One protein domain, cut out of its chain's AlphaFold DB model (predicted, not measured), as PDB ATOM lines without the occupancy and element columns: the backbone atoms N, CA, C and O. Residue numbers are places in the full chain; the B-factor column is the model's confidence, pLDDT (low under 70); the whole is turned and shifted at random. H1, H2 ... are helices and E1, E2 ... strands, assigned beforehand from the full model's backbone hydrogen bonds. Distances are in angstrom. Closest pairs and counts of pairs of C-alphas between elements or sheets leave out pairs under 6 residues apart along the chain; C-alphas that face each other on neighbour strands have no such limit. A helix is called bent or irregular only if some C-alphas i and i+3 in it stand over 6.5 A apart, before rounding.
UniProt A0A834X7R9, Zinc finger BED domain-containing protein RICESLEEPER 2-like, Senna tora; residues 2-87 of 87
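Overview. This is residues 2 to 87 of the 87 residues of the protein "Zinc finger BED domain-containing protein RICESLEEPER 2-like" of Senna tora (UniProt A0A834X7R9). A small head holds helices H1, H2 and H3 and a pair of short strands, E1 and E2, and a long bent helix, H4, leads away from it. Residues 66 to 87 stick out as a free arm, which makes the length of the whole. The printed part has 86 residues, in the order H1, E1, H2, H3, E2, H4, mostly helix, with E1 and E2 a parallel pair. It is extended, with a radius of gyration of the C-alphas of 19.9 A and spans of 63 by 23 by 18 A.

Arrangement. H1, residues 2 to 14, touches residues 35 to 39 alone of H2, residues 30 to 46, the same way at a steep tilt of 42 degrees; the closest C-alphas, of Ala 5 and Met 35, are 4.9 A apart. H2 touches H3, residues 48 to 51, with residues 40 to 45 alone; the closest C-alphas, of Gly 44 and Gly 50, are 4.7 A apart. E1, residues 24 to 26, and E2, residues 55 to 57, are parallel neighbours, with N 26 and O 56 within hydrogen-bond range at 3.0 A. E1, H2, H3 and E2 make a strand-helix-strand unit, two parallel neighbour strands with helices between, its crossover right-handed. H4, residues 59 to 85, was assigned as one helix by its hydrogen bonds but is bent, with C-alphas 73 and 76 7.7 A apart; its arms H4a, residues 59 to 73, and H4b, residues 76 to 85, are about perpendicular at 76 degrees and touch no other helix. Every O i to N i+4 pair is within hydrogen-bond range in H1 and H4b, against 10 of 13 in H2 and 10 of 11 in H4a; H3 is too short for such a pair.

Along the chain. H1 begins at C-alpha 2 (33.289, -60.455, 39.786) and measures 17.9 A. H2 measures 24.6 A, with a kink of 47 degrees near residue 40, and is irregular, with C-alphas 42 and 45 8.0 A apart. H4a measures 21.8 A; H4b, 14.6 A, ends at C-alpha 85 (4.443, -20.343, 42.093).

Size, cuts and confidence. The C-alphas of Ser 45 and Tyr 87, the two farthest apart, are 64.8 A apart. The printed part has no cut and no long link. Residues 2 and 87 are under pLDDT 70.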
ATOM      1  N   ASP A   2      31.904 -60.155  40.181       69.88
ATOM      2  CA  ASP A   2      33.289 -60.455  39.786       69.88
ATOM      3  C   ASP A   2      33.871 -59.559  38.689       69.88
ATOM      4  O   ASP A   2      35.071 -59.317  38.671       69.88
ATOM      5  N   VAL A   3      33.051 -59.018  37.781       83.50
ATOM      6  CA  VAL A   3      33.544 -58.165  36.679       83.50
ATOM      7  C   VAL A   3      34.189 -56.875  37.201       83.50
ATOM      8  O   VAL A   3      35.237 -56.471  36.695       83.50
ATOM      9  N   LEU A   4      33.609 -56.258  38.238       84.69
ATOM     10  CA  LEU A   4      34.117 -55.011  38.818       84.69
ATOM     11  C   LEU A   4      35.430 -55.268  39.573       84.69
ATOM     12  O   LEU A   4      36.428 -54.593  39.325       84.69
ATOM     13  N   ALA A   5      35.458 -56.327  40.391       85.38
ATOM     14  CA  ALA A   5      36.654 -56.766  41.111       85.38
ATOM     15  C   ALA A   5      37.796 -57.141  40.159       85.38
ATOM     16  O   ALA A   5      38.926 -56.702  40.350       85.38
ATOM     17  N   ASN A   6      37.502 -57.888  39.092       88.44
ATOM     18  CA  ASN A   6      38.497 -58.276  38.096       88.44
ATOM     19  C   ASN A   6      39.043 -57.072  37.323       88.44
ATOM     20  O   ASN A   6      40.236 -57.028  37.030       88.44
ATOM     21  N   THR A   7      38.195 -56.098  36.989       90.56
ATOM     22  CA  THR A   7      38.631 -54.869  36.309       90.56
ATOM     23  C   THR A   7      39.550 -54.045  37.206       90.56
ATOM     24  O   THR A   7      40.629 -53.645  36.770       90.56
ATOM     25  N   LEU A   8      39.170 -53.853  38.472       88.31
ATOM     26  CA  LEU A   8      39.978 -53.123  39.444       88.31
ATOM     27  C   LEU A   8      41.314 -53.831  39.714       88.31
ATOM     28  O   LEU A   8      42.362 -53.192  39.676       88.31
ATOM     29  N   LEU A   9      41.298 -55.155  39.890       88.62
ATOM     30  CA  LEU A   9      42.503 -55.962  40.086       88.62
ATOM     31  C   LEU A   9      43.468 -55.856  38.898       88.62
ATOM     32  O   LEU A   9      44.661 -55.639  39.096       88.62
ATOM     33  N   LYS A  10      42.955 -55.957  37.664       91.31
ATOM     34  CA  LYS A  10      43.758 -55.768  36.445       91.31
ATOM     35  C   LYS A  10      44.378 -54.373  36.389       91.31
ATOM     36  O   LYS A  10      45.547 -54.256  36.032       91.31
ATOM     37  N   GLY A  11      43.623 -53.339  36.762       92.12
ATOM     38  CA  GLY A  11      44.132 -51.971  36.854       92.12
ATOM     39  C   GLY A  11      45.281 -51.855  37.858       92.12
ATOM     40  O   GLY A  11      46.362 -51.395  37.497       92.12
ATOM     41  N   LEU A  12      45.084 -52.360  39.079       89.25
ATOM     42  CA  LEU A  12      46.103 -52.354  40.134       89.25
ATOM     43  C   LEU A  12      47.386 -53.068  39.699       89.25
ATOM     44  O   LEU A  12      48.463 -52.502  39.868       89.25
ATOM     45  N   MET A  13      47.265 -54.250  39.086       89.69
ATOM     46  CA  MET A  13      48.402 -55.009  38.554       89.69
ATOM     47  C   MET A  13      49.103 -54.269  37.412       89.69
ATOM     48  O   MET A  13      50.327 -54.207  37.376       89.69
ATOM     49  N   SER A  14      48.348 -53.659  36.491       94.50
ATOM     50  CA  SER A  14      48.935 -52.890  35.384       94.50
ATOM     51  C   SER A  14      49.744 -51.681  35.861       94.50
ATOM     52  O   SER A  14      50.679 -51.255  35.186       94.50
ATOM     53  N   TRP A  15      49.402 -51.140  37.032       91.94
ATOM     54  CA  TRP A  15      50.106 -50.027  37.670       91.94
ATOM     55  C   TRP A  15      51.110 -50.486  38.735       91.94
ATOM     56  O   TRP A  15      51.776 -49.651  39.349       91.94
ATOM     57  N   ASN A  16      51.242 -51.799  38.947       88.94
ATOM     58  CA  ASN A  16      52.122 -52.405  39.941       88.94
ATOM     59  C   ASN A  16      51.848 -51.903  41.383       88.94
ATOM     60  O   ASN A  16      52.774 -51.670  42.177       88.94
ATOM     61  N   LEU A  17      50.566 -51.667  41.691       87.38
ATOM     62  CA  LEU A  17      50.050 -51.132  42.959       87.38
ATOM     63  C   LEU A  17      49.398 -52.193  43.852       87.38
ATOM     64  O   LEU A  17      49.006 -51.885  44.977       87.38
ATOM     65  N   GLU A  18      49.291 -53.436  43.396       83.44
ATOM     66  CA  GLU A  18      48.610 -54.535  44.084       83.44
ATOM     67  C   GLU A  18      49.147 -54.814  45.493       83.44
ATOM     68  O   GLU A  18      48.376 -55.247  46.338       83.44
ATOM     69  N   ALA A  19      50.421 -54.507  45.768       81.69
ATOM     70  CA  ALA A  19      51.048 -54.612  47.092       81.69
ATOM     71  C   ALA A  19      51.328 -53.246  47.757       81.69
ATOM     72  O   ALA A  19      51.911 -53.183  48.835       81.69
ATOM     73  N   LYS A  20      50.953 -52.138  47.105       82.88
ATOM     74  CA  LYS A  20      51.156 -50.756  47.590       82.88
ATOM     75  C   LYS A  20      49.850 -50.063  47.970       82.88
ATOM     76  O   LYS A  20      49.858 -48.927  48.442       82.88
ATOM     77  N   LEU A  21      48.727 -50.724  47.731       82.31
ATOM     78  CA  LEU A  21      47.410 -50.201  48.019       82.31
ATOM     79  C   LEU A  21      47.132 -50.252  49.528       82.31
ATOM     80  O   LEU A  21      47.140 -51.322  50.129       82.31
ATOM     81  N   SER A  22      46.858 -49.090  50.126       82.00
ATOM     82  CA  SER A  22      46.458 -48.990  51.538       82.00
ATOM     83  C   SER A  22      44.942 -48.902  51.704       82.00
ATOM     84  O   SER A  22      44.370 -49.615  52.525       82.00
ATOM     85  N   THR A  23      44.290 -48.018  50.942       84.75
ATOM     86  CA  THR A  23      42.864 -47.697  51.093       84.75
ATOM     87  C   THR A  23      42.259 -47.309  49.747       84.75
ATOM     88  O   THR A  23      42.911 -46.665  48.927       84.75
ATOM     89  N   ILE A  24      41.003 -47.692  49.535       86.81
ATOM     90  CA  ILE A  24      40.149 -47.309  48.414       86.81
ATOM     91  C   ILE A  24      38.895 -46.651  48.987       86.81
ATOM     92  O   ILE A  24      38.234 -47.203  49.870       86.81
ATOM     93  N   THR A  25      38.540 -45.493  48.435       87.50
ATOM     94  CA  THR A  25      37.261 -44.841  48.713       87.50
ATOM     95  C   THR A  25      36.256 -45.191  47.621       87.50
ATOM     96  O   THR A  25      36.477 -44.869  46.456       87.50
ATOM     97  N   VAL A  26      35.147 -45.823  47.995       85.88
ATOM     98  CA  VAL A  26      34.040 -46.180  47.090       85.88
ATOM     99  C   VAL A  26      32.729 -45.581  47.596       85.88
ATOM    100  O   VAL A  26      32.587 -45.253  48.777       85.88
ATOM    101  N   ASP A  27      31.757 -45.386  46.709       85.44
ATOM    102  CA  ASP A  27      30.410 -44.997  47.122       85.44
ATOM    103  C   ASP A  27      29.732 -46.124  47.925       85.44
ATOM    104  O   ASP A  27      30.137 -47.287  47.879       85.44
ATOM    105  N   ASN A  28      28.714 -45.775  48.715       76.94
ATOM    106  CA  ASN A  28      28.056 -46.707  49.636       76.94
ATOM    107  C   ASN A  28      27.026 -47.590  48.904       76.94
ATOM    108  O   ASN A  28      25.830 -47.540  49.184       76.94
ATOM    109  N   CYS A  29      27.494 -48.375  47.935       81.00
ATOM    110  CA  CYS A  29      26.692 -49.306  47.151       81.00
ATOM    111  C   CYS A  29      27.032 -50.753  47.528       81.00
ATOM    112  O   CYS A  29      28.202 -51.130  47.568       81.00
ATOM    113  N   ARG A  30      26.011 -51.605  47.714       78.38
ATOM    114  CA  ARG A  30      26.185 -53.036  48.050       78.38
ATOM    115  C   ARG A  30      27.083 -53.793  47.064       78.38
ATOM    116  O   ARG A  30      27.728 -54.768  47.437       78.38
ATOM    117  N   ALA A  31      27.119 -53.369  45.800       78.88
ATOM    118  CA  ALA A  31      27.996 -53.962  44.794       78.88
ATOM    119  C   ALA A  31      29.488 -53.779  45.138       78.88
ATOM    120  O   ALA A  31      30.291 -54.674  44.868       78.88
ATOM    121  N   ASN A  32      29.837 -52.656  45.773       83.44
ATOM    122  CA  ASN A  32      31.206 -52.333  46.162       83.44
ATOM    123  C   ASN A  32      31.653 -53.145  47.375       83.44
ATOM    124  O   ASN A  32      32.794 -53.594  47.391       83.44
ATOM    125  N   ASP A  33      30.760 -53.412  48.332       83.81
ATOM    126  CA  ASP A  33      31.069 -54.274  49.480       83.81
ATOM    127  C   ASP A  33      31.552 -55.660  49.010       83.81
ATOM    128  O   ASP A  33      32.588 -56.158  49.450       83.81
ATOM    129  N   GLY A  34      30.845 -56.263  48.046       86.31
ATOM    130  CA  GLY A  34      31.240 -57.555  47.477       86.31
ATOM    131  C   GLY A  34      32.539 -57.497  46.669       86.31
ATOM    132  O   GLY A  34      33.364 -58.402  46.767       86.31
ATOM    133  N   MET A  35      32.758 -56.421  45.906       88.31
ATOM    134  CA  MET A  35      34.016 -56.203  45.182       88.31
ATOM    135  C   MET A  35      35.215 -56.112  46.135       88.31
ATOM    136  O   MET A  35      36.250 -56.726  45.885       88.31
ATOM    137  N   ILE A  36      35.077 -55.340  47.212       87.69
ATOM    138  CA  ILE A  36      36.123 -55.129  48.209       87.69
ATOM    139  C   ILE A  36      36.479 -56.441  48.907       87.69
ATOM    140  O   ILE A  36      37.663 -56.748  49.021       87.69
ATOM    141  N   ASN A  37      35.483 -57.241  49.305       87.12
ATOM    142  CA  ASN A  37      35.729 -58.544  49.928       87.12
ATOM    143  C   ASN A  37      36.565 -59.455  49.014       87.12
ATOM    144  O   ASN A  37      37.569 -60.000  49.454       87.12
ATOM    145  N   LEU A  38      36.237 -59.521  47.718       87.00
ATOM    146  CA  LEU A  38      37.012 -60.303  46.744       87.00
ATOM    147  C   LEU A  38      38.465 -59.821  46.591       87.00
ATOM    148  O   LEU A  38      39.359 -60.624  46.320       87.00
ATOM    149  N   ILE A  39      38.716 -58.517  46.733       85.75
ATOM    150  CA  ILE A  39      40.069 -57.943  46.669       85.75
ATOM    151  C   ILE A  39      40.852 -58.261  47.943       85.75
ATOM    152  O   ILE A  39      42.015 -58.654  47.851       85.75
ATOM    153  N   VAL A  40      40.220 -58.144  49.114       85.88
ATOM    154  CA  VAL A  40      40.822 -58.528  50.399       85.88
ATOM    155  C   VAL A  40      41.148 -60.020  50.417       85.88
ATOM    156  O   VAL A  40      42.252 -60.382  50.805       85.88
ATOM    157  N   ASP A  41      40.263 -60.877  49.914       86.38
ATOM    158  CA  ASP A  41      40.512 -62.321  49.846       86.38
ATOM    159  C   ASP A  41      41.704 -62.665  48.937       86.38
ATOM    160  O   ASP A  41      42.464 -63.590  49.220       86.38
ATOM    161  N   LYS A  42      41.894 -61.919  47.840       83.31
ATOM    162  CA  LYS A  42      42.979 -62.167  46.875       83.31
ATOM    163  C   LYS A  42      44.320 -61.558  47.275       83.31
ATOM    164  O   LYS A  42      45.351 -62.125  46.929       83.31
ATOM    165  N   LEU A  43      44.317 -60.393  47.920       82.00
ATOM    166  CA  LEU A  43      45.518 -59.575  48.134       82.00
ATOM    167  C   LEU A  43      45.759 -59.197  49.604       82.00
ATOM    168  O   LEU A  43      46.761 -58.558  49.913       82.00
ATOM    169  N   GLY A  44      44.890 -59.619  50.527       78.75
ATOM    170  CA  GLY A  44      44.925 -59.250  51.944       78.75
ATOM    171  C   GLY A  44      46.250 -59.540  52.643       78.75
ATOM    172  O   GLY A  44      46.663 -58.762  53.497       78.75
ATOM    173  N   SER A  45      46.971 -60.591  52.236       79.88
ATOM    174  CA  SER A  45      48.305 -60.921  52.760       79.88
ATOM    175  C   SER A  45      49.371 -59.863  52.460       79.88
ATOM    176  O   SER A  45      50.375 -59.796  53.164       79.88
ATOM    177  N   HIS A  46      49.171 -59.044  51.427       78.31
ATOM    178  CA  HIS A  46      50.079 -57.965  51.033       78.31
ATOM    179  C   HIS A  46      49.708 -56.616  51.659       78.31
ATOM    180  O   HIS A  46      50.465 -55.654  51.535       78.31
ATOM    181  N   TYR A  47      48.559 -56.530  52.332       81.88
ATOM    182  CA  TYR A  47      48.021 -55.281  52.854       81.88
ATOM    183  C   TYR A  47      48.298 -55.086  54.337       81.88
ATOM    184  O   TYR A  47      48.315 -56.019  55.144       81.88
ATOM    185  N   ILE A  48      48.435 -53.818  54.719       78.56
ATOM    186  CA  ILE A  48      48.527 -53.412  56.118       78.56
ATOM    187  C   ILE A  48      47.275 -53.908  56.856       78.56
ATOM    188  O   ILE A  48      46.150 -53.769  56.367       78.56
ATOM    189  N   LEU A  49      47.477 -54.508  58.034       79.94
ATOM    190  CA  LEU A  49      46.408 -55.075  58.868       79.94
ATOM    191  C   LEU A  49      45.530 -56.107  58.130       79.94
ATOM    192  O   LEU A  49      44.346 -56.234  58.445       79.94
ATOM    193  N   GLY A  50      46.076 -56.820  57.140       75.44
ATOM    194  CA  GLY A  50      45.332 -57.839  56.396       75.44
ATOM    195  C   GLY A  50      44.217 -57.268  55.514       75.44
ATOM    196  O   GLY A  50      43.232 -57.950  55.260       75.44
ATOM    197  N   GLY A  51      44.305 -55.992  55.120       79.88
ATOM    198  CA  GLY A  51      43.286 -55.330  54.298       79.88
ATOM    199  C   GLY A  51      42.091 -54.775  55.081       79.88
ATOM    200  O   GLY A  51      41.171 -54.231  54.477       79.88
ATOM    201  N   ARG A  52      42.101 -54.823  56.423       78.19
ATOM    202  CA  ARG A  52      41.002 -54.307  57.272       78.19
ATOM    203  C   ARG A  52      40.693 -52.818  57.078       78.19
ATOM    204  O   ARG A  52      39.589 -52.389  57.393       78.19
ATOM    205  N   ILE A  53      41.660 -52.043  56.590       79.44
ATOM    206  CA  ILE A  53      41.544 -50.596  56.342       79.44
ATOM    207  C   ILE A  53      41.415 -50.251  54.852       79.44
ATOM    208  O   ILE A  53      41.528 -49.083  54.473       79.44
ATOM    209  N   ILE A  54      41.193 -51.251  53.991       84.19
ATOM    210  CA  ILE A  54      41.144 -51.020  52.546       84.19
ATOM    211  C   ILE A  54      39.869 -50.298  52.116       84.19
ATOM    212  O   ILE A  54      39.855 -49.662  51.070       84.19
ATOM    213  N   HIS A  55      38.798 -50.403  52.900       85.50
ATOM    214  CA  HIS A  55      37.488 -49.901  52.524       85.50
ATOM    215  C   HIS A  55      37.156 -48.615  53.270       85.50
ATOM    216  O   HIS A  55      36.932 -48.632  54.479       85.50
ATOM    217  N   MET A  56      37.056 -47.515  52.526       85.69
ATOM    218  CA  MET A  56      36.488 -46.265  53.011       85.69
ATOM    219  C   MET A  56      35.223 -45.921  52.222       85.69
ATOM    220  O   MET A  56      35.200 -45.992  50.993       85.69
ATOM    221  N   ARG A  57      34.162 -45.514  52.920       84.06
ATOM    222  CA  ARG A  57      32.938 -45.025  52.270       84.06
ATOM    223  C   ARG A  57      33.093 -43.560  51.879       84.06
ATOM    224  O   ARG A  57      33.636 -42.759  52.637       84.06
ATOM    225  N   CYS A  58      32.576 -43.195  50.712       88.69
ATOM    226  CA  CYS A  58      32.624 -41.824  50.219       88.69
ATOM    227  C   CYS A  58      31.723 -40.887  51.045       88.69
ATOM    228  O   CYS A  58      30.497 -41.026  51.042       88.69
ATOM    229  N   CYS A  59      32.321 -39.881  51.693       89.25
ATOM    230  CA  CYS A  59      31.599 -38.888  52.496       89.25
ATOM    231  C   CYS A  59      30.549 -38.117  51.686       89.25
ATOM    232  O   CYS A  59      29.459 -37.871  52.192       89.25
ATOM    233  N   ALA A  60      30.835 -37.782  50.422       88.56
ATOM    234  CA  ALA A  60      29.880 -37.087  49.556       88.56
ATOM    235  C   ALA A  60      28.597 -37.905  49.345       88.56
ATOM    236  O   ALA A  60      27.496 -37.358  49.344       88.56
ATOM    237  N   HIS A  61      28.723 -39.231  49.231       86.38
ATOM    238  CA  HIS A  61      27.565 -40.109  49.118       86.38
ATOM    239  C   HIS A  61      26.770 -40.166  50.428       86.38
ATOM    240  O   HIS A  61      25.545 -40.093  50.395       86.38
ATOM    241  N   ILE A  62      27.446 -40.249  51.579       88.88
ATOM    242  CA  ILE A  62      26.782 -40.207  52.893       88.88
ATOM    243  C   ILE A  62      26.023 -38.888  53.080       88.88
ATOM    244  O   ILE A  62      24.858 -38.913  53.462       88.88
ATOM    245  N   LEU A  63      26.640 -37.755  52.741       92.50
ATOM    246  CA  LEU A  63      25.983 -36.447  52.776       92.50
ATOM    247  C   LEU A  63      24.754 -36.411  51.867       92.50
ATOM    248  O   LEU A  63      23.703 -35.948  52.287       92.50
ATOM    249  N   ASN A  64      24.852 -36.953  50.653       91.25
ATOM    250  CA  ASN A  64      23.713 -37.050  49.745       91.25
ATOM    251  C   ASN A  64      22.572 -37.911  50.316       91.25
ATOM    252  O   ASN A  64      21.412 -37.562  50.130       91.25
ATOM    253  N   LEU A  65      22.870 -39.006  51.027       90.50
ATOM    254  CA  LEU A  65      21.843 -39.798  51.713       90.50
ATOM    255  C   LEU A  65      21.166 -38.998  52.833       90.50
ATOM    256  O   LEU A  65      19.943 -38.986  52.891       90.50
ATOM    257  N   ILE A  66      21.941 -38.290  53.663       93.81
ATOM    258  CA  ILE A  66      21.411 -37.437  54.741       93.81
ATOM    259  C   ILE A  66      20.518 -36.331  54.170       93.81
ATOM    260  O   ILE A  66      19.421 -36.099  54.668       93.81
ATOM    261  N   VAL A  67      20.968 -35.659  53.108       93.88
ATOM    262  CA  VAL A  67      20.196 -34.596  52.454       93.88
ATOM    263  C   VAL A  67      18.902 -35.151  51.869       93.88
ATOM    264  O   VAL A  67      17.855 -34.556  52.077       93.88
ATOM    265  N   LYS A  68      18.943 -36.293  51.174       93.50
ATOM    266  CA  LYS A  68      17.736 -36.922  50.613       93.50
ATOM    267  C   LYS A  68      16.731 -37.324  51.688       93.50
ATOM    268  O   LYS A  68      15.540 -37.107  51.498       93.50
ATOM    269  N   ASP A  69      17.207 -37.883  52.796       93.56
ATOM    270  CA  ASP A  69      16.365 -38.239  53.939       93.56
ATOM    271  C   ASP A  69      15.699 -36.989  54.534       93.56
ATOM    272  O   ASP A  69      14.479 -36.935  54.658       93.56
ATOM    273  N   GLY A  70      16.471 -35.921  54.761       94.25
ATOM    274  CA  GLY A  70      15.931 -34.639  55.219       94.25
ATOM    275  C   GLY A  70      14.935 -34.007  54.241       94.25
ATOM    276  O   GLY A  70      13.903 -33.492  54.667       94.25
ATOM    277  N   LEU A  71      15.203 -34.085  52.933       93.38
ATOM    278  CA  LEU A  71      14.290 -33.600  51.896       93.38
ATOM    279  C   LEU A  71      12.968 -34.373  51.891       93.38
ATOM    280  O   LEU A  71      11.926 -33.758  51.713       93.38
ATOM    281  N   SER A  72      12.989 -35.683  52.157       93.75
ATOM    282  CA  SER A  72      11.768 -36.500  52.193       93.75
ATOM    283  C   SER A  72      10.771 -36.066  53.276       93.75
ATOM    284  O   SER A  72       9.569 -36.249  53.117       93.75
ATOM    285  N   ILE A  73      11.252 -35.446  54.358       93.12
ATOM    286  CA  ILE A  73      10.411 -34.937  55.453       93.12
ATOM    287  C   ILE A  73       9.705 -33.638  55.049       93.12
ATOM    288  O   ILE A  73       8.590 -33.377  55.489       93.12
ATOM    289  N   ILE A  74      10.362 -32.809  54.236       92.38
ATOM    290  CA  ILE A  74       9.845 -31.495  53.830       92.38
ATOM    291  C   ILE A  74       9.211 -31.510  52.437       92.38
ATOM    292  O   ILE A  74       8.811 -30.452  51.950       92.38
ATOM    293  N   ASP A  75       9.120 -32.684  51.810       92.94
ATOM    294  CA  ASP A  75       8.693 -32.860  50.422       92.94
ATOM    295  C   ASP A  75       7.336 -32.184  50.182       92.94
ATOM    296  O   ASP A  75       7.243 -31.270  49.369       92.94
ATOM    297  N   GLU A  76       6.337 -32.473  51.022       91.06
ATOM    298  CA  GLU A  76       4.985 -31.890  50.952       91.06
ATOM    299  C   GLU A  76       4.975 -30.349  51.017       91.06
ATOM    300  O   GLU A  76       4.265 -29.675  50.263       91.06
ATOM    301  N   ALA A  77       5.810 -29.759  51.881       89.94
ATOM    302  CA  ALA A  77       5.940 -28.307  51.971       89.94
ATOM    303  C   ALA A  77       6.585 -27.727  50.702       89.94
ATOM    304  O   ALA A  77       6.164 -26.675  50.215       89.94
ATOM    305  N   THR A  78       7.586 -28.412  50.144       88.06
ATOM    306  CA  THR A  78       8.218 -27.989  48.889       88.06
ATOM    307  C   THR A  78       7.283 -28.125  47.688       88.06
ATOM    308  O   THR A  78       7.294 -27.243  46.828       88.06
ATOM    309  N   GLU A  79       6.428 -29.153  47.650       91.25
ATOM    310  CA  GLU A  79       5.392 -29.299  46.623       91.25
ATOM    311  C   GLU A  79       4.378 -28.157  46.703       91.25
ATOM    312  O   GLU A  79       4.128 -27.490  45.702       91.25
ATOM    313  N   THR A  80       3.896 -27.841  47.907       90.12
ATOM    314  CA  THR A  80       2.938 -26.747  48.137       90.12
ATOM    315  C   THR A  80       3.484 -25.391  47.670       90.12
ATOM    316  O   THR A  80       2.773 -24.604  47.037       90.12
ATOM    317  N   ILE A  81       4.759 -25.100  47.961       90.19
ATOM    318  CA  ILE A  81       5.419 -23.865  47.510       90.19
ATOM    319  C   ILE A  81       5.544 -23.852  45.982       90.19
ATOM    320  O   ILE A  81       5.254 -22.834  45.356       90.19
ATOM    321  N   ARG A  82       5.960 -24.971  45.377       90.62
ATOM    322  CA  ARG A  82       6.113 -25.100  43.922       90.62
ATOM    323  C   ARG A  82       4.785 -24.876  43.199       90.62
ATOM    324  O   ARG A  82       4.757 -24.129  42.224       90.62
ATOM    325  N   ASP A  83       3.701 -25.450  43.708       92.69
ATOM    326  CA  ASP A  83       2.362 -25.308  43.133       92.69
ATOM    327  C   ASP A  83       1.833 -23.873  43.266       92.69
ATOM    328  O   ASP A  83       1.170 -23.368  42.363       92.69
ATOM    329  N   SER A  84       2.194 -23.177  44.347       89.56
ATOM    330  CA  SER A  84       1.822 -21.772  44.572       89.56
ATOM    331  C   SER A  84       2.517 -20.786  43.621       89.56
ATOM    332  O   SER A  84       2.028 -19.676  43.440       89.56
ATOM    333  N   VAL A  85       3.662 -21.165  43.041       90.31
ATOM    334  CA  VAL A  85       4.443 -20.343  42.093       90.31
ATOM    335  C   VAL A  85       4.164 -20.733  40.633       90.31
ATOM    336  O   VAL A  85       4.518 -19.998  39.718       90.31
ATOM    337  N   ALA A  86       3.519 -21.879  40.391       78.94
ATOM    338  CA  ALA A  86       3.164 -22.348  39.051       78.94
ATOM    339  C   ALA A  86       1.983 -21.579  38.405       78.94
ATOM    340  O   ALA A  86       1.548 -21.955  37.314       78.94
ATOM    341  N   TYR A  87       1.491 -20.517  39.053       54.97
ATOM    342  CA  TYR A  87       0.417 -19.626  38.601       54.97
ATOM    343  C   TYR A  87       0.921 -18.183  38.489       54.97
ATOM    344  O   TYR A  87       0.463 -17.475  37.562       54.97
TER     345      TYR A  87